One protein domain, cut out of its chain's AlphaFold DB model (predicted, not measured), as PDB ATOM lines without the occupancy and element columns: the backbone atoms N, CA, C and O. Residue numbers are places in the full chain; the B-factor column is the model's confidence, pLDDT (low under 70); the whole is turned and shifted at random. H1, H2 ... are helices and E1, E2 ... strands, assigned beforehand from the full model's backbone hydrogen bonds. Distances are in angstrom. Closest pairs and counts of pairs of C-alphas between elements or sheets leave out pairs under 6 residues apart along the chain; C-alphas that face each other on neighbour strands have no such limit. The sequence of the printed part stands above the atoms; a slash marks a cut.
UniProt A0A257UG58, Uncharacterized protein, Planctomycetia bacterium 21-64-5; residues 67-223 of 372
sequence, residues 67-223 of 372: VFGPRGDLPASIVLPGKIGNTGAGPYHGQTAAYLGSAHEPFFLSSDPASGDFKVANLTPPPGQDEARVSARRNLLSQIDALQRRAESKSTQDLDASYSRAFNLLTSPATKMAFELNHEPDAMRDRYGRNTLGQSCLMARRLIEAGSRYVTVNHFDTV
ATOM      1  N   VAL A  67     324.501 285.283 232.728       93.44
ATOM      2  CA  VAL A  67     324.968 286.588 233.215       93.44
ATOM      3  C   VAL A  67     324.527 287.712 232.283       93.44
ATOM      4  O   VAL A  67     323.938 288.686 232.739       93.44
ATOM      5  N   PHE A  68     324.764 287.571 230.977       93.25
ATOM      6  CA  PHE A  68     324.541 288.660 230.021       93.25
ATOM      7  C   PHE A  68     323.258 288.535 229.202       93.25
ATOM      8  O   PHE A  68     322.817 289.524 228.619       93.25
ATOM      9  N   GLY A  69     322.678 287.335 229.117       90.75
ATOM     10  CA  GLY A  69     321.595 287.050 228.184       90.75
ATOM     11  C   GLY A  69     322.022 287.152 226.709       90.75
ATOM     12  O   GLY A  69     323.179 287.451 226.384       90.75
ATOM     13  N   PRO A  70     321.091 286.885 225.777       87.88
ATOM     14  CA  PRO A  70     321.321 287.127 224.359       87.88
ATOM     15  C   PRO A  70     321.415 288.630 224.064       87.88
ATOM     16  O   PRO A  70     320.849 289.466 224.769       87.88
ATOM     17  N   ARG A  71     322.111 288.976 222.981       88.31
ATOM     18  CA  ARG A  71     322.115 290.323 222.401       88.31
ATOM     19  C   ARG A  71     321.566 290.216 220.981       88.31
ATOM     20  O   ARG A  71     322.189 289.608 220.118       88.31
ATOM     21  N   GLY A  72     320.396 290.808 220.756       85.44
ATOM     22  CA  GLY A  72     319.652 290.633 219.507       85.44
ATOM     23  C   GLY A  72     319.044 289.233 219.392       85.44
ATOM     24  O   GLY A  72     318.656 288.636 220.396       85.44
ATOM     25  N   ASP A  73     318.967 288.721 218.164       83.50
ATOM     26  CA  ASP A  73     318.285 287.456 217.849       83.50
ATOM     27  C   ASP A  73     319.190 286.217 217.914       83.50
ATOM     28  O   ASP A  73     318.703 285.089 217.791       83.50
ATOM     29  N   LEU A  74     320.502 286.399 218.098       88.38
ATOM     30  CA  LEU A  74     321.451 285.291 218.164       88.38
ATOM     31  C   LEU A  74     321.479 284.640 219.557       88.38
ATOM     32  O   LEU A  74     321.384 285.331 220.577       88.38
ATOM     33  N   PRO A  75     321.684 283.309 219.630       89.81
ATOM     34  CA  PRO A  75     321.969 282.636 220.885       89.81
ATOM     35  C   PRO A  75     323.191 283.246 221.574       89.81
ATOM     36  O   PRO A  75     324.211 283.531 220.942       89.81
ATOM     37  N   ALA A  76     323.097 283.402 222.896       93.12
ATOM     38  CA  ALA A  76     324.196 283.925 223.701       93.12
ATOM     39  C   ALA A  76     325.426 283.005 223.668       93.12
ATOM     40  O   ALA A  76     326.543 283.506 223.660       93.12
ATOM     41  N   SER A  77     325.213 281.684 223.621       95.31
ATOM     42  CA  SER A  77     326.269 280.674 223.539       95.31
ATOM     43  C   SER A  77     326.046 279.770 222.335       95.31
ATOM     44  O   SER A  77     324.973 279.178 222.204       95.31
ATOM     45  N   ILE A  78     327.063 279.625 221.488       94.94
ATOM     46  CA  ILE A  78     327.044 278.772 220.291       94.94
ATOM     47  C   ILE A  78     328.250 277.828 220.318       94.94
ATOM     48  O   ILE A  78     329.330 278.216 220.755       94.94
ATOM     49  N   VAL A  79     328.078 276.590 219.854       95.00
ATOM     50  CA  VAL A  79     329.150 275.591 219.737       95.00
ATOM     51  C   VAL A  79     329.277 275.134 218.283       95.00
ATOM     52  O   VAL A  79     328.295 274.706 217.668       95.00
ATOM     53  N   LEU A  80     330.500 275.224 217.757       94.94
ATOM     54  CA  LEU A  80     330.889 274.927 216.380       94.94
ATOM     55  C   LEU A  80     331.956 273.819 216.337       94.94
ATOM     56  O   LEU A  80     332.795 273.778 217.233       94.94
ATOM     57  N   PRO A  81     331.975 272.960 215.302       91.19
ATOM     58  CA  PRO A  81     330.857 272.678 214.396       91.19
ATOM     59  C   PRO A  81     329.720 271.918 215.110       91.19
ATOM     60  O   PRO A  81     328.588 271.898 214.636       91.19
ATOM     61  N   GLY A  82     329.990 271.327 216.279       89.00
ATOM     62  CA  GLY A  82     329.026 270.554 217.055       89.00
ATOM     63  C   GLY A  82     329.558 270.161 218.432       89.00
ATOM     64  O   GLY A  82     330.631 270.598 218.845       89.00
ATOM     65  N   LYS A  83     328.779 269.349 219.155       89.25
ATOM     66  CA  LYS A  83     329.179 268.781 220.454       89.25
ATOM     67  C   LYS A  83     330.407 267.895 220.298       89.25
ATOM     68  O   LYS A  83     330.513 267.181 219.308       89.25
ATOM     69  N   ILE A  84     331.252 267.869 221.322       88.81
ATOM     70  CA  ILE A  84     332.218 266.783 221.467       88.81
ATOM     71  C   ILE A  84     331.421 265.515 221.798       88.81
ATOM     72  O   ILE A  84     330.699 265.450 222.795       88.81
ATOM     73  N   GLY A  85     331.480 264.558 220.886       85.62
ATOM     74  CA  GLY A  85     330.953 263.210 220.989       85.62
ATOM     75  C   GLY A  85     331.985 262.258 221.586       85.62
ATOM     76  O   GLY A  85     332.593 262.557 222.605       85.62
ATOM     77  N   ASN A  86     332.145 261.080 220.976       82.19
ATOM     78  CA  ASN A  86     332.907 259.992 221.584       82.19
ATOM     79  C   ASN A  86     334.418 260.223 221.606       82.19
ATOM     80  O   ASN A  86     335.045 260.321 220.555       82.19
ATOM     81  N   THR A  87     334.996 260.243 222.805       82.25
ATOM     82  CA  THR A  87     336.432 260.433 223.052       82.25
ATOM     83  C   THR A  87     337.094 259.226 223.728       82.25
ATOM     84  O   THR A  87     338.240 259.301 224.155       82.25
ATOM     85  N   GLY A  88     336.397 258.087 223.784       75.06
ATOM     86  CA  GLY A  88     336.926 256.810 224.270       75.06
ATOM     87  C   GLY A  88     336.520 256.450 225.696       75.06
ATOM     88  O   GLY A  88     336.596 255.275 226.055       75.06
ATOM     89  N   ALA A  89     336.004 257.399 226.479       72.44
ATOM     90  CA  ALA A  89     335.305 257.127 227.728       72.44
ATOM     91  C   ALA A  89     333.955 257.865 227.788       72.44
ATOM     92  O   ALA A  89     333.634 258.730 226.979       72.44
ATOM     93  N   GLY A  90     333.111 257.484 228.745       69.69
ATOM     94  CA  GLY A  90     331.813 258.115 228.966       69.69
ATOM     95  C   GLY A  90     331.396 258.031 230.434       69.69
ATOM     96  O   GLY A  90     331.952 257.212 231.171       69.69
ATOM     97  N   PRO A  91     330.420 258.850 230.869       67.31
ATOM     98  CA  PRO A  91     329.597 259.762 230.065       67.31
ATOM     99  C   PRO A  91     330.263 261.124 229.782       67.31
ATOM    100  O   PRO A  91     331.128 261.577 230.527       67.31
ATOM    101  N   TYR A  92     329.823 261.806 228.717       76.25
ATOM    102  CA  TYR A  92     330.289 263.158 228.371       76.25
ATOM    103  C   TYR A  92     329.608 264.206 229.252       76.25
ATOM    104  O   TYR A  92     328.378 264.284 229.316       76.25
ATOM    105  N   HIS A  93     330.407 265.050 229.899       80.75
ATOM    106  CA  HIS A  93     329.931 266.082 230.817       80.75
ATOM    107  C   HIS A  93     330.521 267.452 230.471       80.75
ATOM    108  O   HIS A  93     331.461 267.562 229.691       80.75
ATOM    109  N   GLY A  94     329.949 268.514 231.047       86.00
ATOM    110  CA  GLY A  94     330.481 269.875 230.908       86.00
ATOM    111  C   GLY A  94     330.165 270.577 229.585       86.00
ATOM    112  O   GLY A  94     330.800 271.574 229.271       86.00
ATOM    113  N   GLN A  95     329.190 270.083 228.813       90.69
ATOM    114  CA  GLN A  95     328.768 270.697 227.542       90.69
ATOM    115  C   GLN A  95     327.371 271.340 227.586       90.69
ATOM    116  O   GLN A  95     326.972 271.965 226.611       90.69
ATOM    117  N   THR A  96     326.615 271.181 228.677       89.81
ATOM    118  CA  THR A  96     325.199 271.594 228.769       89.81
ATOM    119  C   THR A  96     324.990 272.726 229.776       89.81
ATOM    120  O   THR A  96     325.912 273.143 230.483       89.81
ATOM    121  N   ALA A  97     323.767 273.248 229.862       89.12
ATOM    122  CA  ALA A  97     323.389 274.238 230.873       89.12
ATOM    123  C   ALA A  97     323.214 273.670 232.288       89.12
ATOM    124  O   ALA A  97     323.125 274.443 233.241       89.12
ATOM    125  N   ALA A  98     323.177 272.344 232.441       88.62
ATOM    126  CA  ALA A  98     322.945 271.681 233.722       88.62
ATOM    127  C   ALA A  98     321.737 272.291 234.475       88.62
ATOM    128  O   ALA A  98     320.656 272.433 233.901       88.62
ATOM    129  N   TYR A  99     321.906 272.677 235.742       86.38
ATOM    130  CA  TYR A  99     320.833 273.251 236.561       86.38
ATOM    131  C   TYR A  99     320.402 274.672 236.154       86.38
ATOM    132  O   TYR A  99     319.401 275.160 236.677       86.38
ATOM    133  N   LEU A 100     321.111 275.344 235.235       85.88
ATOM    134  CA  LEU A 100     320.675 276.643 234.706       85.88
ATOM    135  C   LEU A 100     319.445 276.511 233.792       85.88
ATOM    136  O   LEU A 100     318.748 277.496 233.569       85.88
ATOM    137  N   GLY A 101     319.146 275.301 233.310       83.75
ATOM    138  CA  GLY A 101     317.953 275.012 232.520       83.75
ATOM    139  C   GLY A 101     318.105 275.318 231.029       83.75
ATOM    140  O   GLY A 101     319.071 275.931 230.573       83.75
ATOM    141  N   SER A 102     317.112 274.883 230.251       82.94
ATOM    142  CA  SER A 102     317.118 274.966 228.781       82.94
ATOM    143  C   SER A 102     317.212 276.398 228.248       82.94
ATOM    144  O   SER A 102     317.671 276.608 227.125       82.94
ATOM    145  N   ALA A 103     316.830 277.395 229.057       82.56
ATOM    146  CA  ALA A 103     316.997 278.816 228.763       82.56
ATOM    147  C   ALA A 103     318.452 279.200 228.430       82.56
ATOM    148  O   ALA A 103     318.674 280.103 227.623       82.56
ATOM    149  N   HIS A 104     319.420 278.492 229.017       88.94
ATOM    150  CA  HIS A 104     320.849 278.764 228.885       88.94
ATOM    151  C   HIS A 104     321.615 277.658 228.149       88.94
ATOM    152  O   HIS A 104     322.843 277.693 228.126       88.94
ATOM    153  N   GLU A 105     320.916 276.692 227.544       89.31
ATOM    154  CA  GLU A 105     321.548 275.618 226.770       89.31
ATOM    155  C   GLU A 105     322.294 276.208 225.560       89.31
ATOM    156  O   GLU A 105     321.714 277.028 224.832       89.31
ATOM    157  N   PRO A 106     323.561 275.819 225.319       91.44
ATOM    158  CA  PRO A 106     324.275 276.269 224.135       91.44
ATOM    159  C   PRO A 106     323.555 275.841 222.852       91.44
ATOM    160  O   PRO A 106     322.988 274.752 222.762       91.44
ATOM    161  N   PHE A 107     323.594 276.689 221.827       90.19
ATOM    162  CA  PHE A 107     323.131 276.306 220.500       90.19
ATOM    163  C   PHE A 107     324.226 275.508 219.785       90.19
ATOM    164  O   PHE A 107     325.307 276.029 219.515       90.19
ATOM    165  N   PHE A 108     323.949 274.247 219.464       89.31
ATOM    166  CA  PHE A 108     324.888 273.374 218.758       89.31
ATOM    167  C   PHE A 108     324.584 273.393 217.269       89.31
ATOM    168  O   PHE A 108     323.515 272.941 216.858       89.31
ATOM    169  N   LEU A 109     325.534 273.867 216.461       86.94
ATOM    170  CA  LEU A 109     325.345 273.957 215.014       86.94
ATOM    171  C   LEU A 109     325.102 272.577 214.376       86.94
ATOM    172  O   LEU A 109     324.243 272.442 213.508       86.94
ATOM    173  N   SER A 110     325.811 271.549 214.857       84.38
ATOM    174  CA  SER A 110     325.711 270.151 214.403       84.38
ATOM    175  C   SER A 110     325.882 269.990 212.885       84.38
ATOM    176  O   SER A 110     325.248 269.139 212.264       84.38
ATOM    177  N   SER A 111     326.704 270.845 212.279       84.62
ATOM    178  CA  SER A 111     326.992 270.858 210.846       84.62
ATOM    179  C   SER A 111     328.356 271.498 210.612       84.62
ATOM    180  O   SER A 111     328.698 272.467 211.290       84.62
ATOM    181  N   ASP A 112     329.132 270.958 209.672       88.38
ATOM    182  CA  ASP A 112     330.476 271.445 209.359       88.38
ATOM    183  C   ASP A 112     330.421 272.665 208.418       88.38
ATOM    184  O   ASP A 112     330.030 272.506 207.255       88.38
ATOM    185  N   PRO A 113     330.859 273.864 208.859       88.62
ATOM    186  CA  PRO A 113     330.926 275.059 208.017       88.62
ATOM    187  C   PRO A 113     331.824 274.933 206.777       88.62
ATOM    188  O   PRO A 113     331.716 275.749 205.859       88.62
ATOM    189  N   ALA A 114     332.729 273.951 206.741       89.50
ATOM    190  CA  ALA A 114     333.576 273.667 205.587       89.50
ATOM    191  C   ALA A 114     332.904 272.781 204.527       89.50
ATOM    192  O   ALA A 114     333.423 272.676 203.414       89.50
ATOM    193  N   SER A 115     331.755 272.172 204.833       85.50
ATOM    194  CA  SER A 115     331.013 271.356 203.873       85.50
ATOM    195  C   SER A 115     330.458 272.206 202.724       85.50
ATOM    196  O   SER A 115     329.894 273.278 202.943       85.50
ATOM    197  N   GLY A 116     330.569 271.712 201.486       73.31
ATOM    198  CA  GLY A 116     330.011 272.383 200.304       73.31
ATOM    199  C   GLY A 116     328.483 272.524 200.348       73.31
ATOM    200  O   GLY A 116     327.943 273.496 199.828       73.31
ATOM    201  N   ASP A 117     327.808 271.609 201.046       72.19
ATOM    202  CA  ASP A 117     326.358 271.623 201.270       72.19
ATOM    203  C   ASP A 117     325.986 272.202 202.643       72.19
ATOM    204  O   ASP A 117     324.908 271.911 203.171       72.19
ATOM    205  N   PHE A 118     326.876 272.995 203.253       77.62
ATOM    206  CA  PHE A 118     326.630 273.569 204.567       77.62
ATOM    207  C   PHE A 118     325.306 274.337 204.591       77.62
ATOM    208  O   PHE A 118     325.105 275.350 203.916       77.62
ATOM    209  N   LYS A 119     324.400 273.834 205.420       67.19
ATOM    210  CA  LYS A 119     323.152 274.476 205.799       67.19
ATOM    211  C   LYS A 119     323.040 274.321 207.294       67.19
ATOM    212  O   LYS A 119     323.251 273.229 207.824       67.19
ATOM    213  N   VAL A 120     322.669 275.396 207.973       66.06
ATOM    214  CA  VAL A 120     322.353 275.307 209.393       66.06
ATOM    215  C   VAL A 120     321.132 274.399 209.530       66.06
ATOM    216  O   VAL A 120     320.011 274.769 209.157       66.06
ATOM    217  N   ALA A 121     321.367 273.179 210.018       53.03
ATOM    218  CA  ALA A 121     320.308 272.257 210.376       53.03
ATOM    219  C   ALA A 121     319.394 272.986 211.368       53.03
ATOM    220  O   ALA A 121     319.869 273.558 212.348       53.03
ATOM    221  N   ASN A 122     318.093 273.015 211.080       50.75
ATOM    222  CA  ASN A 122     317.065 273.772 211.809       50.75
ATOM    223  C   ASN A 122     316.896 275.262 211.462       50.75
ATOM    224  O   ASN A 122     316.177 275.926 212.196       50.75
ATOM    225  N   LEU A 123     317.472 275.801 210.374       53.97
ATOM    226  CA  LEU A 123     317.129 277.156 209.879       53.97
ATOM    227  C   LEU A 123     316.242 277.196 208.629       53.97
ATOM    228  O   LEU A 123     315.750 278.260 208.249       53.97
ATOM    229  N   THR A 124     316.027 276.053 207.980       55.31
ATOM    230  CA  THR A 124     315.174 275.971 206.789       55.31
ATOM    231  C   THR A 124     313.803 275.417 207.186       55.31
ATOM    232  O   THR A 124     313.742 274.285 207.670       55.31
ATOM    233  N   PRO A 125     312.701 276.170 207.009       57.34
ATOM    234  CA  PRO A 125     311.359 275.646 207.240       57.34
ATOM    235  C   PRO A 125     311.070 274.435 206.331       57.34
ATOM    236  O   PRO A 125     311.509 274.429 205.177       57.34
ATOM    237  N   PRO A 126     310.315 273.419 206.796       56.66
ATOM    238  CA  PRO A 126     309.868 272.326 205.936       56.66
ATOM    239  C   PRO A 126     309.095 272.841 204.704       56.66
ATOM    240  O   PRO A 126     308.400 273.858 204.810       56.66
ATOM    241  N   PRO A 127     309.138 272.140 203.553       54.31
ATOM    242  CA  PRO A 127     308.403 272.538 202.351       54.31
ATOM    243  C   PRO A 127     306.914 272.809 202.638       54.31
ATOM    244  O   PRO A 127     306.241 272.007 203.285       54.31
ATOM    245  N   GLY A 128     306.395 273.953 202.176       61.81
ATOM    246  CA  GLY A 128     305.006 274.383 202.414       61.81
ATOM    247  C   GLY A 128     304.766 275.180 203.708       61.81
ATOM    248  O   GLY A 128     303.614 275.528 203.997       61.81
ATOM    249  N   GLN A 129     305.823 275.478 204.474       61.47
ATOM    250  CA  GLN A 129     305.818 276.417 205.600       61.47
ATOM    251  C   GLN A 129     306.488 277.735 205.193       61.47
ATOM    252  O   GLN A 129     307.691 277.909 205.379       61.47
ATOM    253  N   ASP A 130     305.722 278.658 204.612       67.81
ATOM    254  CA  ASP A 130     306.198 280.028 204.406       67.81
ATOM    255  C   ASP A 130     306.228 280.815 205.731       67.81
ATOM    256  O   ASP A 130     305.652 280.415 206.750       67.81
ATOM    257  N   GLU A 131     306.935 281.942 205.733       64.75
ATOM    258  CA  GLU A 131     307.127 282.782 206.919       64.75
ATOM    259  C   GLU A 131     305.795 283.284 207.508       64.75
ATOM    260  O   GLU A 131     305.638 283.365 208.730       64.75
ATOM    261  N   ALA A 132     304.798 283.535 206.652       69.31
ATOM    262  CA  ALA A 132     303.460 283.950 207.058       69.31
ATOM    263  C   ALA A 132     302.718 282.834 207.814       69.31
ATOM    264  O   ALA A 132     302.132 283.083 208.868       69.31
ATOM    265  N   ARG A 133     302.782 281.586 207.334       68.19
ATOM    266  CA  ARG A 133     302.201 280.406 207.996       68.19
ATOM    267  C   ARG A 133     302.878 280.092 209.318       68.19
ATOM    268  O   ARG A 133     302.198 279.772 210.296       68.19
ATOM    269  N   VAL A 134     304.203 280.193 209.360       69.88
ATOM    270  CA  VAL A 134     304.993 279.986 210.579       69.88
ATOM    271  C   VAL A 134     304.644 281.054 211.624       69.88
ATOM    272  O   VAL A 134     304.364 280.716 212.776       69.88
ATOM    273  N   SER A 135     304.520 282.318 211.212       70.12
ATOM    274  CA  SER A 135     304.091 283.426 212.079       70.12
ATOM    275  C   SER A 135     302.641 283.286 212.558       70.12
ATOM    276  O   SER A 135     302.357 283.500 213.736       70.12
ATOM    277  N   ALA A 136     301.717 282.860 211.692       74.62
ATOM    278  CA  ALA A 136     300.321 282.624 212.064       74.62
ATOM    279  C   ALA A 136     300.183 281.518 213.125       74.62
ATOM    280  O   ALA A 136     299.425 281.671 214.084       74.62
ATOM    281  N   ARG A 137     300.959 280.432 213.003       72.88
ATOM    282  CA  ARG A 137     301.008 279.364 214.015       72.88
ATOM    283  C   ARG A 137     301.581 279.849 215.340       72.88
ATOM    284  O   ARG A 137     301.034 279.490 216.376       72.88
ATOM    285  N   ARG A 138     302.624 280.687 215.318       69.81
ATOM    286  CA  ARG A 138     303.171 281.312 216.534       69.81
ATOM    287  C   ARG A 138     302.127 282.185 217.226       69.81
ATOM    288  O   ARG A 138     301.955 282.073 218.433       69.81
ATOM    289  N   ASN A 139     301.404 283.008 216.470       77.56
ATOM    290  CA  ASN A 139     300.350 283.853 217.028       77.56
ATOM    291  C   ASN A 139     299.231 283.016 217.657       77.56
ATOM    292  O   ASN A 139     298.771 283.350 218.745       77.56
ATOM    293  N   LEU A 140     298.830 281.915 217.016       73.44
ATOM    294  CA  LEU A 140     297.846 280.994 217.582       73.44
ATOM    295  C   LEU A 140     298.362 280.315 218.858       73.44
ATOM    296  O   LEU A 140     297.644 280.295 219.852       73.44
ATOM    297  N   LEU A 141     299.602 279.817 218.850       73.62
ATOM    298  CA  LEU A 141     300.232 279.208 220.024       73.62
ATOM    299  C   LEU A 141     300.285 280.209 221.185       73.62
ATOM    300  O   LEU A 141     299.748 279.927 222.244       73.62
ATOM    301  N   SER A 142     300.751 281.436 220.936       70.81
ATOM    302  CA  SER A 142     300.810 282.485 221.961       70.81
ATOM    303  C   SER A 142     299.442 282.855 222.548       70.81
ATOM    304  O   SER A 142     299.355 283.242 223.711       70.81
ATOM    305  N   GLN A 143     298.362 282.739 221.763       75.00
ATOM    306  CA  GLN A 143     296.994 282.941 222.246       75.00
ATOM    307  C   GLN A 143     296.529 281.773 223.125       75.00
ATOM    308  O   GLN A 143     295.844 282.004 224.118       75.00
ATOM    309  N   ILE A 144     296.916 280.540 222.790       72.44
ATOM    310  CA  ILE A 144     296.634 279.343 223.593       72.44
ATOM    311  C   ILE A 144     297.423 279.389 224.909       72.44
ATOM    312  O   ILE A 144     296.823 279.228 225.972       72.44
ATOM    313  N   ASP A 145     298.716 279.706 224.857       67.62
ATOM    314  CA  ASP A 145     299.569 279.861 226.042       67.62
ATOM    315  C   ASP A 145     299.027 280.986 226.932       67.62
ATOM    316  O   ASP A 145     298.858 280.834 228.141       67.62
ATOM    317  N   ALA A 146     298.601 282.106 226.332       69.00
ATOM    318  CA  ALA A 146     297.973 283.198 227.067       69.00
ATOM    319  C   ALA A 146     296.737 282.776 227.874       69.00
ATOM    320  O   ALA A 146     296.499 283.351 228.940       69.00
ATOM    321  N   LEU A 147     295.977 281.793 227.387       67.00
ATOM    322  CA  LEU A 147     294.833 281.214 228.090       67.00
ATOM    323  C   LEU A 147     295.266 280.221 229.182       67.00
ATOM    324  O   LEU A 147     294.580 280.114 230.201       67.00
ATOM    325  N   GLN A 148     296.400 279.533 229.010       65.25
ATOM    326  CA  GLN A 148     296.948 278.561 229.966       65.25
ATOM    327  C   GLN A 148     297.769 279.181 231.106       65.25
ATOM    328  O   GLN A 148     297.839 278.573 232.177       65.25
ATOM    329  N   ARG A 149     298.259 280.422 230.959       61.66
ATOM    330  CA  ARG A 149     299.064 281.169 231.954       61.66
ATOM    331  C   ARG A 149     298.517 281.237 233.385       61.66
ATOM    332  O   ARG A 149     299.250 281.585 234.305       61.66
ATOM    333  N   ARG A 150     297.246 280.894 233.620       58.06
ATOM    334  CA  ARG A 150     296.661 280.791 234.971       58.06
ATOM    335  C   ARG A 150     297.000 279.488 235.713       58.06
ATOM    336  O   ARG A 150     296.713 279.413 236.904       58.06
ATOM    337  N   ALA A 151     297.592 278.491 235.052       60.50
ATOM    338  CA  ALA A 151     297.870 277.162 235.613       60.50
ATOM    339  C   ALA A 151     299.316 276.667 235.377       60.50
ATOM    340  O   ALA A 151     299.599 275.482 235.547       60.50
ATOM    341  N   GLU A 152     300.228 277.544 234.957       62.25
ATOM    342  CA  GLU A 152     301.550 277.134 234.476       62.25
ATOM    343  C   GLU A 152     302.564 276.811 235.577       62.25
ATOM    344  O   GLU A 152     302.607 277.414 236.649       62.25
ATOM    345  N   SER A 153     303.436 275.859 235.247       61.84
ATOM    346  CA  SER A 153     304.602 275.469 236.036       61.84
ATOM    347  C   SER A 153     305.866 276.139 235.488       61.84
ATOM    348  O   SER A 153     305.914 276.547 234.328       61.84
ATOM    349  N   LYS A 154     306.937 276.195 236.290       60.31
ATOM    350  CA  LYS A 154     308.238 276.741 235.863       60.31
ATOM    351  C   LYS A 154     308.785 276.062 234.593       60.31
ATOM    352  O   LYS A 154     309.365 276.732 233.749       60.31
ATOM    353  N   SER A 155     308.522 274.764 234.405       58.78
ATOM    354  CA  SER A 155     308.933 274.035 233.197       58.78
ATOM    355  C   SER A 155     308.215 274.490 231.924       58.78
ATOM    356  O   SER A 155     308.776 274.357 230.840       58.78
ATOM    357  N   THR A 156     306.998 275.032 232.029       61.34
ATOM    358  CA  THR A 156     306.261 275.557 230.868       61.34
ATOM    359  C   THR A 156     306.912 276.845 230.353       61.34
ATOM    360  O   THR A 156     307.156 276.981 229.159       61.34
ATOM    361  N   GLN A 157     307.326 277.732 231.262       62.22
ATOM    362  CA  GLN A 157     308.012 278.986 230.918       62.22
ATOM    363  C   GLN A 157     309.379 278.752 230.245       62.22
ATOM    364  O   GLN A 157     309.754 279.465 229.312       62.22
ATOM    365  N   ASP A 158     310.115 277.726 230.680       61.06
ATOM    366  CA  ASP A 158     311.403 277.348 230.085       61.06
ATOM    367  C   ASP A 158     311.250 276.793 228.652       61.06
ATOM    368  O   ASP A 158     312.118 277.006 227.790       61.06
ATOM    369  N   LEU A 159     310.135 276.107 228.365       61.94
ATOM    370  CA  LEU A 159     309.793 275.646 227.016       61.94
ATOM    371  C   LEU A 159     309.472 276.828 226.093       61.94
ATOM    372  O   LEU A 159     310.038 276.897 225.001       61.94
ATOM    373  N   ASP A 160     308.670 277.795 226.539       66.12
ATOM    374  CA  ASP A 160     308.303 278.982 225.748       66.12
ATOM    375  C   ASP A 160     309.514 279.826 225.346       66.12
ATOM    376  O   ASP A 160     309.641 280.274 224.197       66.12
ATOM    377  N   ALA A 161     310.448 280.015 226.282       64.94
ATOM    378  CA  ALA A 161     311.701 280.710 226.014       64.94
ATOM    379  C   ALA A 161     312.540 279.965 224.960       64.94
ATOM    380  O   ALA A 161     313.135 280.585 224.075       64.94
ATOM    381  N   SER A 162     312.559 278.632 225.026       62.22
ATOM    382  CA  SER A 162     313.270 277.780 224.068       62.22
ATOM    383  C   SER A 162     312.637 277.837 222.673       62.22
ATOM    384  O   SER A 162     313.352 278.025 221.686       62.22
ATOM    385  N   TYR A 163     311.303 277.783 222.584       64.62
ATOM    386  CA  TYR A 163     310.560 277.931 221.327       64.62
ATOM    387  C   TYR A 163     310.761 279.304 220.687       64.62
ATOM    388  O   TYR A 163     311.020 279.394 219.486       64.62
ATOM    389  N   SER A 164     310.691 280.376 221.477       66.75
ATOM    390  CA  SER A 164     310.880 281.739 220.972       66.75
ATOM    391  C   SER A 164     312.282 281.952 220.396       66.75
ATOM    392  O   SER A 164     312.414 282.576 219.343       66.75
ATOM    393  N   ARG A 165     313.328 281.390 221.023       66.88
ATOM    394  CA  ARG A 165     314.699 281.438 220.484       66.88
ATOM    395  C   ARG A 165     314.837 280.646 219.192       66.88
ATOM    396  O   ARG A 165     315.368 281.180 218.224       66.88
ATOM    397  N   ALA A 166     314.345 279.406 219.156       65.00
ATOM    398  CA  ALA A 166     314.382 278.587 217.945       65.00
ATOM    399  C   ALA A 166     313.670 279.289 216.777       65.00
ATOM    400  O   ALA A 166     314.188 279.326 215.664       65.00
ATOM    401  N   PHE A 167     312.524 279.921 217.046       65.06
ATOM    402  CA  PHE A 167     311.787 280.698 216.055       65.06
ATOM    403  C   PHE A 167     312.569 281.919 215.560       65.06
ATOM    404  O   PHE A 167     312.655 282.135 214.352       65.06
ATOM    405  N   ASN A 168     313.129 282.731 216.461       68.25
ATOM    406  CA  ASN A 168     313.878 283.925 216.063       68.25
ATOM    407  C   ASN A 168     315.137 283.551 215.269       68.25
ATOM    408  O   ASN A 168     315.450 284.208 214.280       68.25
ATOM    409  N   LEU A 169     315.797 282.447 215.632       70.62
ATOM    410  CA  LEU A 169     316.896 281.885 214.854       70.62
ATOM    411  C   LEU A 169     316.432 281.567 213.417       70.62
ATOM    412  O   LEU A 169     317.046 282.011 212.452       70.62
ATOM    413  N   LEU A 170     315.301 280.864 213.291       66.44
ATOM    414  CA  LEU A 170     314.676 280.424 212.035       66.44
ATOM    415  C   LEU A 170     314.225 281.554 211.104       66.44
ATOM    416  O   LEU A 170     314.189 281.382 209.881       66.44
ATOM    417  N   THR A 171     313.824 282.686 211.670       68.19
ATOM    418  CA  THR A 171     313.085 283.723 210.937       68.19
ATOM    419  C   THR A 171     313.866 285.017 210.772       68.19
ATOM    420  O   THR A 171     313.683 285.678 209.757       68.19
ATOM    421  N   SER A 172     314.801 285.346 211.671       76.62
ATOM    422  CA  SER A 172     315.559 286.600 211.592       76.62
ATOM    423  C   SER A 172     316.541 286.600 210.408       76.62
ATOM    424  O   SER A 172     317.457 285.765 210.364       76.62
ATOM    425  N   PRO A 173     316.416 287.546 209.453       77.81
ATOM    426  CA  PRO A 173     317.368 287.684 208.350       77.81
ATOM    427  C   PRO A 173     318.795 287.962 208.836       77.81
ATOM    428  O   PRO A 173     319.752 287.460 208.252       77.81
ATOM    429  N   ALA A 174     318.938 288.717 209.931       78.12
ATOM    430  CA  ALA A 174     320.233 289.032 210.527       78.12
ATOM    431  C   ALA A 174     320.923 287.774 211.076       78.12
ATOM    432  O   ALA A 174     322.118 287.578 210.854       78.12
ATOM    433  N   THR A 175     320.163 286.883 211.720       80.81
ATOM    434  CA  THR A 175     320.682 285.593 212.189       80.81
ATOM    435  C   THR A 175     321.142 284.729 211.018       80.81
ATOM    436  O   THR A 175     322.267 284.241 211.042       80.81
ATOM    437  N   LYS A 176     320.323 284.572 209.968       81.44
ATOM    438  CA  LYS A 176     320.703 283.783 208.777       81.44
ATOM    439  C   LYS A 176     321.995 284.296 208.153       81.44
ATOM    440  O   LYS A 176     322.929 283.523 207.963       81.44
ATOM    441  N   MET A 177     322.078 285.610 207.962       85.12
ATOM    442  CA  MET A 177     323.261 286.285 207.438       85.12
ATOM    443  C   MET A 177     324.517 285.962 208.255       85.12
ATOM    444  O   MET A 177     325.575 285.706 207.684       85.12
ATOM    445  N   ALA A 178     324.425 285.932 209.588       89.12
ATOM    446  CA  ALA A 178     325.569 285.633 210.449       89.12
ATOM    447  C   ALA A 178     326.142 284.224 210.204       89.12
ATOM    448  O   ALA A 178     327.361 284.058 210.234       89.12
ATOM    449  N   PHE A 179     325.289 283.243 209.882       89.12
ATOM    450  CA  PHE A 179     325.704 281.870 209.579       89.12
ATOM    451  C   PHE A 179     326.119 281.631 208.113       89.12
ATOM    452  O   PHE A 179     326.594 280.550 207.775       89.12
ATOM    453  N   GLU A 180     325.969 282.605 207.215       86.50
ATOM    454  CA  GLU A 180     326.269 282.430 205.789       86.50
ATOM    455  C   GLU A 180     327.720 282.809 205.449       86.50
ATOM    456  O   GLU A 180     328.040 283.958 205.143       86.50
ATOM    457  N   LEU A 181     328.621 281.816 205.443       89.06
ATOM    458  CA  LEU A 181     330.029 282.017 205.056       89.06
ATOM    459  C   LEU A 181     330.224 282.390 203.582       89.06
ATOM    460  O   LEU A 181     331.259 282.943 203.223       89.06
ATOM    461  N   ASN A 182     329.249 282.109 202.714       85.94
ATOM    462  CA  ASN A 182     329.325 282.444 201.285       85.94
ATOM    463  C   ASN A 182     329.294 283.958 201.022       85.94
ATOM    464  O   ASN A 182     329.571 284.388 199.909       85.94
ATOM    465  N   HIS A 183     328.974 284.760 202.039       86.62
ATOM    466  CA  HIS A 183     329.027 286.218 201.966       86.62
ATOM    467  C   HIS A 183     330.422 286.776 202.279       86.62
ATOM    468  O   HIS A 183     330.650 287.975 202.132       86.62
ATOM    469  N   GLU A 184     331.358 285.931 202.718       93.44
ATOM    470  CA  GLU A 184     332.763 286.304 202.834       93.44
ATOM    471  C   GLU A 184     333.472 286.134 201.486       93.44
ATOM    472  O   GLU A 184     333.245 285.131 200.802       93.44
ATOM    473  N   PRO A 185     334.377 287.055 201.109       94.88
ATOM    474  CA  PRO A 185     335.220 286.871 199.935       94.88
ATOM    475  C   PRO A 185     336.013 285.561 200.017       94.88
ATOM    476  O   PRO A 185     336.522 285.214 201.085       94.88
ATOM    477  N   ASP A 186     336.213 284.882 198.885       95.94
ATOM    478  CA  ASP A 186     336.983 283.628 198.830       95.94
ATOM    479  C   ASP A 186     338.372 283.766 199.460       95.94
ATOM    480  O   ASP A 186     338.773 282.920 200.255       95.94
ATOM    481  N   ALA A 187     339.051 284.891 199.221       97.12
ATOM    482  CA  ALA A 187     340.350 285.182 199.821       97.12
ATOM    483  C   ALA A 187     340.318 285.192 201.363       97.12
ATOM    484  O   ALA A 187     341.292 284.799 202.002       97.12
ATOM    485  N   MET A 188     339.207 285.616 201.978       96.81
ATOM    486  CA  MET A 188     339.044 285.566 203.434       96.81
ATOM    487  C   MET A 188     338.868 284.123 203.910       96.81
ATOM    488  O   MET A 188     339.484 283.710 204.891       96.81
ATOM    489  N   ARG A 189     338.079 283.328 203.186       96.44
ATOM    490  CA  ARG A 189     337.884 281.906 203.492       96.44
ATOM    491  C   ARG A 189     339.182 281.115 203.355       96.44
ATOM    492  O   ARG A 189     339.481 280.292 204.217       96.44
ATOM    493  N   ASP A 190     339.967 281.411 202.325       97.38
ATOM    494  CA  ASP A 190     341.277 280.809 202.078       97.38
ATOM    495  C   ASP A 190     342.290 281.202 203.152       97.38
ATOM    496  O   ASP A 190     343.077 280.366 203.590       97.38
ATOM    497  N   ARG A 191     342.233 282.447 203.643       97.50
ATOM    498  CA  ARG A 191     343.106 282.927 204.722       97.50
ATOM    499  C   ARG A 191     342.941 282.111 206.004       97.50
ATOM    500  O   ARG A 191     343.947 281.764 206.611       97.50
ATOM    501  N   TYR A 192     341.706 281.786 206.384       98.12
ATOM    502  CA  TYR A 192     341.421 280.915 207.531       98.12
ATOM    503  C   TYR A 192     341.697 279.430 207.249       98.12
ATOM    504  O   TYR A 192     341.897 278.657 208.182       98.12
ATOM    505  N   GLY A 193     341.719 279.033 205.976       97.00
ATOM    506  CA  GLY A 193     341.833 277.648 205.532       97.00
ATOM    507  C   GLY A 193     340.465 277.003 205.300       97.00
ATOM    508  O   GLY A 193     339.542 277.127 206.110       97.00
ATOM    509  N   ARG A 194     340.327 276.277 204.184       94.50
ATOM    510  CA  ARG A 194     339.099 275.553 203.799       94.50
ATOM    511  C   ARG A 194     338.993 274.182 204.476       94.50
ATOM    512  O   ARG A 194     338.820 273.161 203.822       94.50
ATOM    513  N   ASN A 195     339.141 274.172 205.792       93.75
ATOM    514  CA  ASN A 195     338.944 273.006 206.650       93.75
ATOM    515  C   ASN A 195     337.973 273.367 207.784       93.75
ATOM    516  O   ASN A 195     337.677 274.545 208.002       93.75
ATOM    517  N   THR A 196     337.477 272.356 208.495       94.06
ATOM    518  CA  THR A 196     336.474 272.504 209.558       94.06
ATOM    519  C   THR A 196     336.884 273.536 210.609       94.06
ATOM    520  O   THR A 196     336.073 274.397 210.953       94.06
ATOM    521  N   LEU A 197     338.142 273.522 211.074       96.44
ATOM    522  CA  LEU A 197     338.636 274.490 212.058       96.44
ATOM    523  C   LEU A 197     338.629 275.914 211.492       96.44
ATOM    524  O   LEU A 197     338.040 276.809 212.093       96.44
ATOM    525  N   GLY A 198     339.246 276.122 210.328       97.31
ATOM    526  CA  GLY A 198     339.354 277.433 209.690       97.31
ATOM    527  C   GLY A 198     337.993 278.069 209.429       97.31
ATOM    528  O   GLY A 198     337.743 279.213 209.815       97.31
ATOM    529  N   GLN A 199     337.068 277.307 208.844       96.62
ATOM    530  CA  GLN A 199     335.718 277.798 208.569       96.62
ATOM    531  C   GLN A 199     334.895 277.984 209.855       96.62
ATOM    532  O   GLN A 199     334.100 278.921 209.929       96.62
ATOM    533  N   SER A 200     335.122 277.178 210.899       97.44
ATOM    534  CA  SER A 200     334.500 277.389 212.215       97.44
ATOM    535  C   SER A 200     335.032 278.637 212.921       97.44
ATOM    536  O   SER A 200     334.247 279.369 213.517       97.44
ATOM    537  N   CYS A 201     336.327 278.950 212.816       98.31
ATOM    538  CA  CYS A 201     336.893 280.202 213.325       98.31
ATOM    539  C   CYS A 201     336.341 281.423 212.572       98.31
ATOM    540  O   CYS A 201     335.968 282.414 213.201       98.31
ATOM    541  N   LEU A 202     336.216 281.342 211.242       97.94
ATOM    542  CA  LEU A 202     335.605 282.401 210.432       97.94
ATOM    543  C   LEU A 202     334.132 282.627 210.813       97.94
ATOM    544  O   LEU A 202     333.689 283.766 210.971       97.94
ATOM    545  N   MET A 203     333.386 281.537 211.005       97.00
ATOM    546  CA  MET A 203     332.011 281.564 211.500       97.00
ATOM    547  C   MET A 203     331.935 282.191 212.892       97.00
ATOM    548  O   MET A 203     331.106 283.066 213.125       97.00
ATOM    549  N   ALA A 204     332.817 281.792 213.813       97.81
ATOM    550  CA  ALA A 204     332.863 282.344 215.161       97.81
ATOM    551  C   ALA A 204     333.056 283.862 215.136       97.81
ATOM    552  O   ALA A 204     332.319 284.577 215.810       97.81
ATOM    553  N   ARG A 205     333.961 284.367 214.289       97.31
ATOM    554  CA  ARG A 205     334.149 285.810 214.107       97.31
ATOM    555  C   ARG A 205     332.861 286.498 213.650       97.31
ATOM    556  O   ARG A 205     332.488 287.501 214.254       97.31
ATOM    557  N   ARG A 206     332.151 285.957 212.648       96.44
ATOM    558  CA  ARG A 206     330.848 286.496 212.192       96.44
ATOM    559  C   ARG A 206     329.798 286.503 213.300       96.44
ATOM    560  O   ARG A 206     329.071 287.479 213.447       96.44
ATOM    561  N   LEU A 207     329.714 285.427 214.078       95.88
ATOM    562  CA  LEU A 207     328.735 285.288 215.157       95.88
ATOM    563  C   LEU A 207     329.000 286.263 216.309       95.88
ATOM    564  O   LEU A 207     328.049 286.846 216.829       95.88
ATOM    565  N   ILE A 208     330.266 286.468 216.681       96.44
ATOM    566  CA  ILE A 208     330.662 287.466 217.684       96.44
ATOM    567  C   ILE A 208     330.356 288.880 217.177       96.44
ATOM    568  O   ILE A 208     329.716 289.660 217.879       96.44
ATOM    569  N   GLU A 209     330.722 289.191 215.931       95.06
ATOM    570  CA  GLU A 209     330.430 290.478 215.284       95.06
ATOM    571  C   GLU A 209     328.917 290.766 215.224       95.06
ATOM    572  O   GLU A 209     328.476 291.886 215.484       95.06
ATOM    573  N   ALA A 210     328.106 289.736 214.969       94.00
ATOM    574  CA  ALA A 210     326.649 289.824 214.942       94.00
ATOM    575  C   ALA A 210     325.992 289.846 216.342       94.00
ATOM    576  O   ALA A 210     324.796 290.123 216.446       94.00
ATOM    577  N   GLY A 211     326.749 289.616 217.422       93.44
ATOM    578  CA  GLY A 211     326.299 289.830 218.801       93.44
ATOM    579  C   GLY A 211     326.159 288.586 219.680       93.44
ATOM    580  O   GLY A 211     325.692 288.718 220.813       93.44
ATOM    581  N   SER A 212     326.571 287.397 219.226       95.25
ATOM    582  CA  SER A 212     326.706 286.251 220.135       95.25
ATOM    583  C   SER A 212     327.719 286.574 221.241       95.25
ATOM    584  O   SER A 212     328.711 287.262 221.005       95.25
ATOM    585  N   ARG A 213     327.456 286.126 222.474       95.81
ATOM    586  CA  ARG A 213     328.287 286.462 223.647       95.81
ATOM    587  C   ARG A 213     329.446 285.491 223.844       95.81
ATOM    588  O   ARG A 213     330.451 285.869 224.434       95.81
ATOM    589  N   TYR A 214     329.284 284.248 223.399       97.31
ATOM    590  CA  TYR A 214     330.245 283.172 223.588       97.31
ATOM    591  C   TYR A 214     330.156 282.176 222.434       97.31
ATOM    592  O   TYR A 214     329.083 281.640 222.149       97.31
ATOM    593  N   VAL A 215     331.286 281.889 221.793       97.81
ATOM    594  CA  VAL A 215     331.363 280.868 220.746       97.81
ATOM    595  C   VAL A 215     332.475 279.887 221.089       97.81
ATOM    596  O   VAL A 215     333.639 280.270 221.168       97.81
ATOM    597  N   THR A 216     332.118 278.617 221.263       97.19
ATOM    598  CA  THR A 216     333.085 277.521 221.365       97.19
ATOM    599  C   THR A 216     333.378 276.994 219.969       97.19
ATOM    600  O   THR A 216     332.453 276.605 219.255       97.19
ATOM    601  N   VAL A 217     334.656 276.923 219.599       97.38
ATOM    602  CA  VAL A 217     335.110 276.198 218.407       97.38
ATOM    603  C   VAL A 217     335.830 274.938 218.863       97.38
ATOM    604  O   VAL A 217     336.951 274.998 219.364       97.38
ATOM    605  N   ASN A 218     335.180 273.796 218.689       94.31
ATOM    606  CA  ASN A 218     335.798 272.495 218.869       94.31
ATOM    607  C   ASN A 218     336.605 272.179 217.610       94.31
ATOM    608  O   ASN A 218     336.061 272.167 216.507       94.31
ATOM    609  N   HIS A 219     337.903 271.916 217.767       91.44
ATOM    610  CA  HIS A 219     338.735 271.472 216.648       91.44
ATOM    611  C   HIS A 219     338.253 270.100 216.142       91.44
ATOM    612  O   HIS A 219     338.222 269.863 214.938       91.44
ATOM    613  N   PHE A 220     337.800 269.239 217.059       86.50
ATOM    614  CA  PHE A 220     337.279 267.909 216.763       86.50
ATOM    615  C   PHE A 220     336.024 267.622 217.581       86.50
ATOM    616  O   PHE A 220     335.902 268.070 218.720       86.50
ATOM    617  N   ASP A 221     335.110 266.855 217.005       82.94
ATOM    618  CA  ASP A 221     333.917 266.323 217.659       82.94
ATOM    619  C   ASP A 221     334.111 264.875 218.144       82.94
ATOM    620  O   ASP A 221     333.353 264.400 218.980       82.94
ATOM    621  N   THR A 222     335.137 264.160 217.688       84.44
ATOM    622  CA  THR A 222     335.528 262.833 218.187       84.44
ATOM    623  C   THR A 222     337.035 262.636 218.029       84.44
ATOM    624  O   THR A 222     337.699 263.410 217.343       84.44
ATOM    625  N   VAL A 223     337.593 261.613 218.676       83.44
ATOM    626  CA  VAL A 223     338.988 261.195 218.451       83.44
ATOM    627  C   VAL A 223     339.101 260.095 217.394       83.44
ATOM    628  O   VAL A 223     340.164 259.905 216.817       83.44
TER     629      VAL A 223
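AT A GLANCE: This is residues 67 to 223 of the 372 residues of an uncharacterized protein of Planctomycetia bacterium 21-64-5 (UniProt A0A257UG58). A small body, in which helix H5 packs on a two-strand ribbon of E1 and E2 and the short helices H3 and H4 pack on H5, lies beside a pair of long helices, H1 and H2, which run side by side in opposite ways. A long stretch with no named element, residues 81 to 130, loops between E1 and H1. The printed part has 157 residues, with five named helices and two named strands in the order E1, H1, H2, H3, H4, H5, E2; the sheet, E1 then E2, is parallel. The class is mostly helix, though under half of the residues are in named elements. The whole is compact, with a radius of gyration of the C-alphas of 17.4 A and spans of 54 by 40 by 30 A.

IN THESE COORDINATES: E1 is residues 77 to 80, beginning at C-alpha 77 at (326.269, 280.674, 223.539). H1, residues 131 to 148, is 25.5 A from first to last C-alpha, and H2, residues 154 to 171, is 26.3 A; C-alpha 154 is at (308.238, 276.741, 235.863). H3 is residues 173 to 179 and H4 residues 186 to 192. H5, residues 196 to 209, is 19.8 A long. E2, residues 214 to 217, ends at C-alpha 217 at (335.110, 276.198, 218.407).

HOW THE PARTS SIT: E1 and E2 are parallel neighbours at 14 degrees, with N 78 and O 214 at 2.9 A and N 80 and O 216 at 2.8 A, within hydrogen-bond range. With the five helices between them they form a strand-helix-strand unit, two parallel neighbour strands joined through helices. Residues 78 to 79 of E1 also pair, parallel, with residues 107 to 108. The closest C-alphas of H5 and E2 are those of Ala 204 and Val 215, 6.0 A apart. H5 touches H3 with residues 203 to 207 alone, closest at the C-alphas of Ala 178 and Arg 206, 5.6 A. H5 touches H4 with residues 198 to 202 alone, closest at the C-alphas of Tyr 192 and Gly 198, 4.6 A, about perpendicular at 77 degrees. H2 and H3 only just touch, only at the corner, with 3 pairs of C-alphas within 8 A; Leu 169 and Thr 175 have the closest C-alphas, 5.9 A apart. H1 and H2 are close but not clearly touching, at a shallow tilt of 13 degrees, with the C-alphas of Glu 131 and Thr 171 closest at 7.2 A. H1 and H5 are apart. In H1, H2, H3, H4 and H5 every O i to N i+4 pair is within hydrogen-bond range.

THE WHOLE: The two C-alphas farthest apart are those of Arg 150 and Ala 187, at 56.2 A. The printed part has no cut. The link from E1 to H1 is long, with 50 residues. The mean pLDDT of the printed part is 81.0; 45 residues are under 70, among them residues 119 to 134 and 145 to 168.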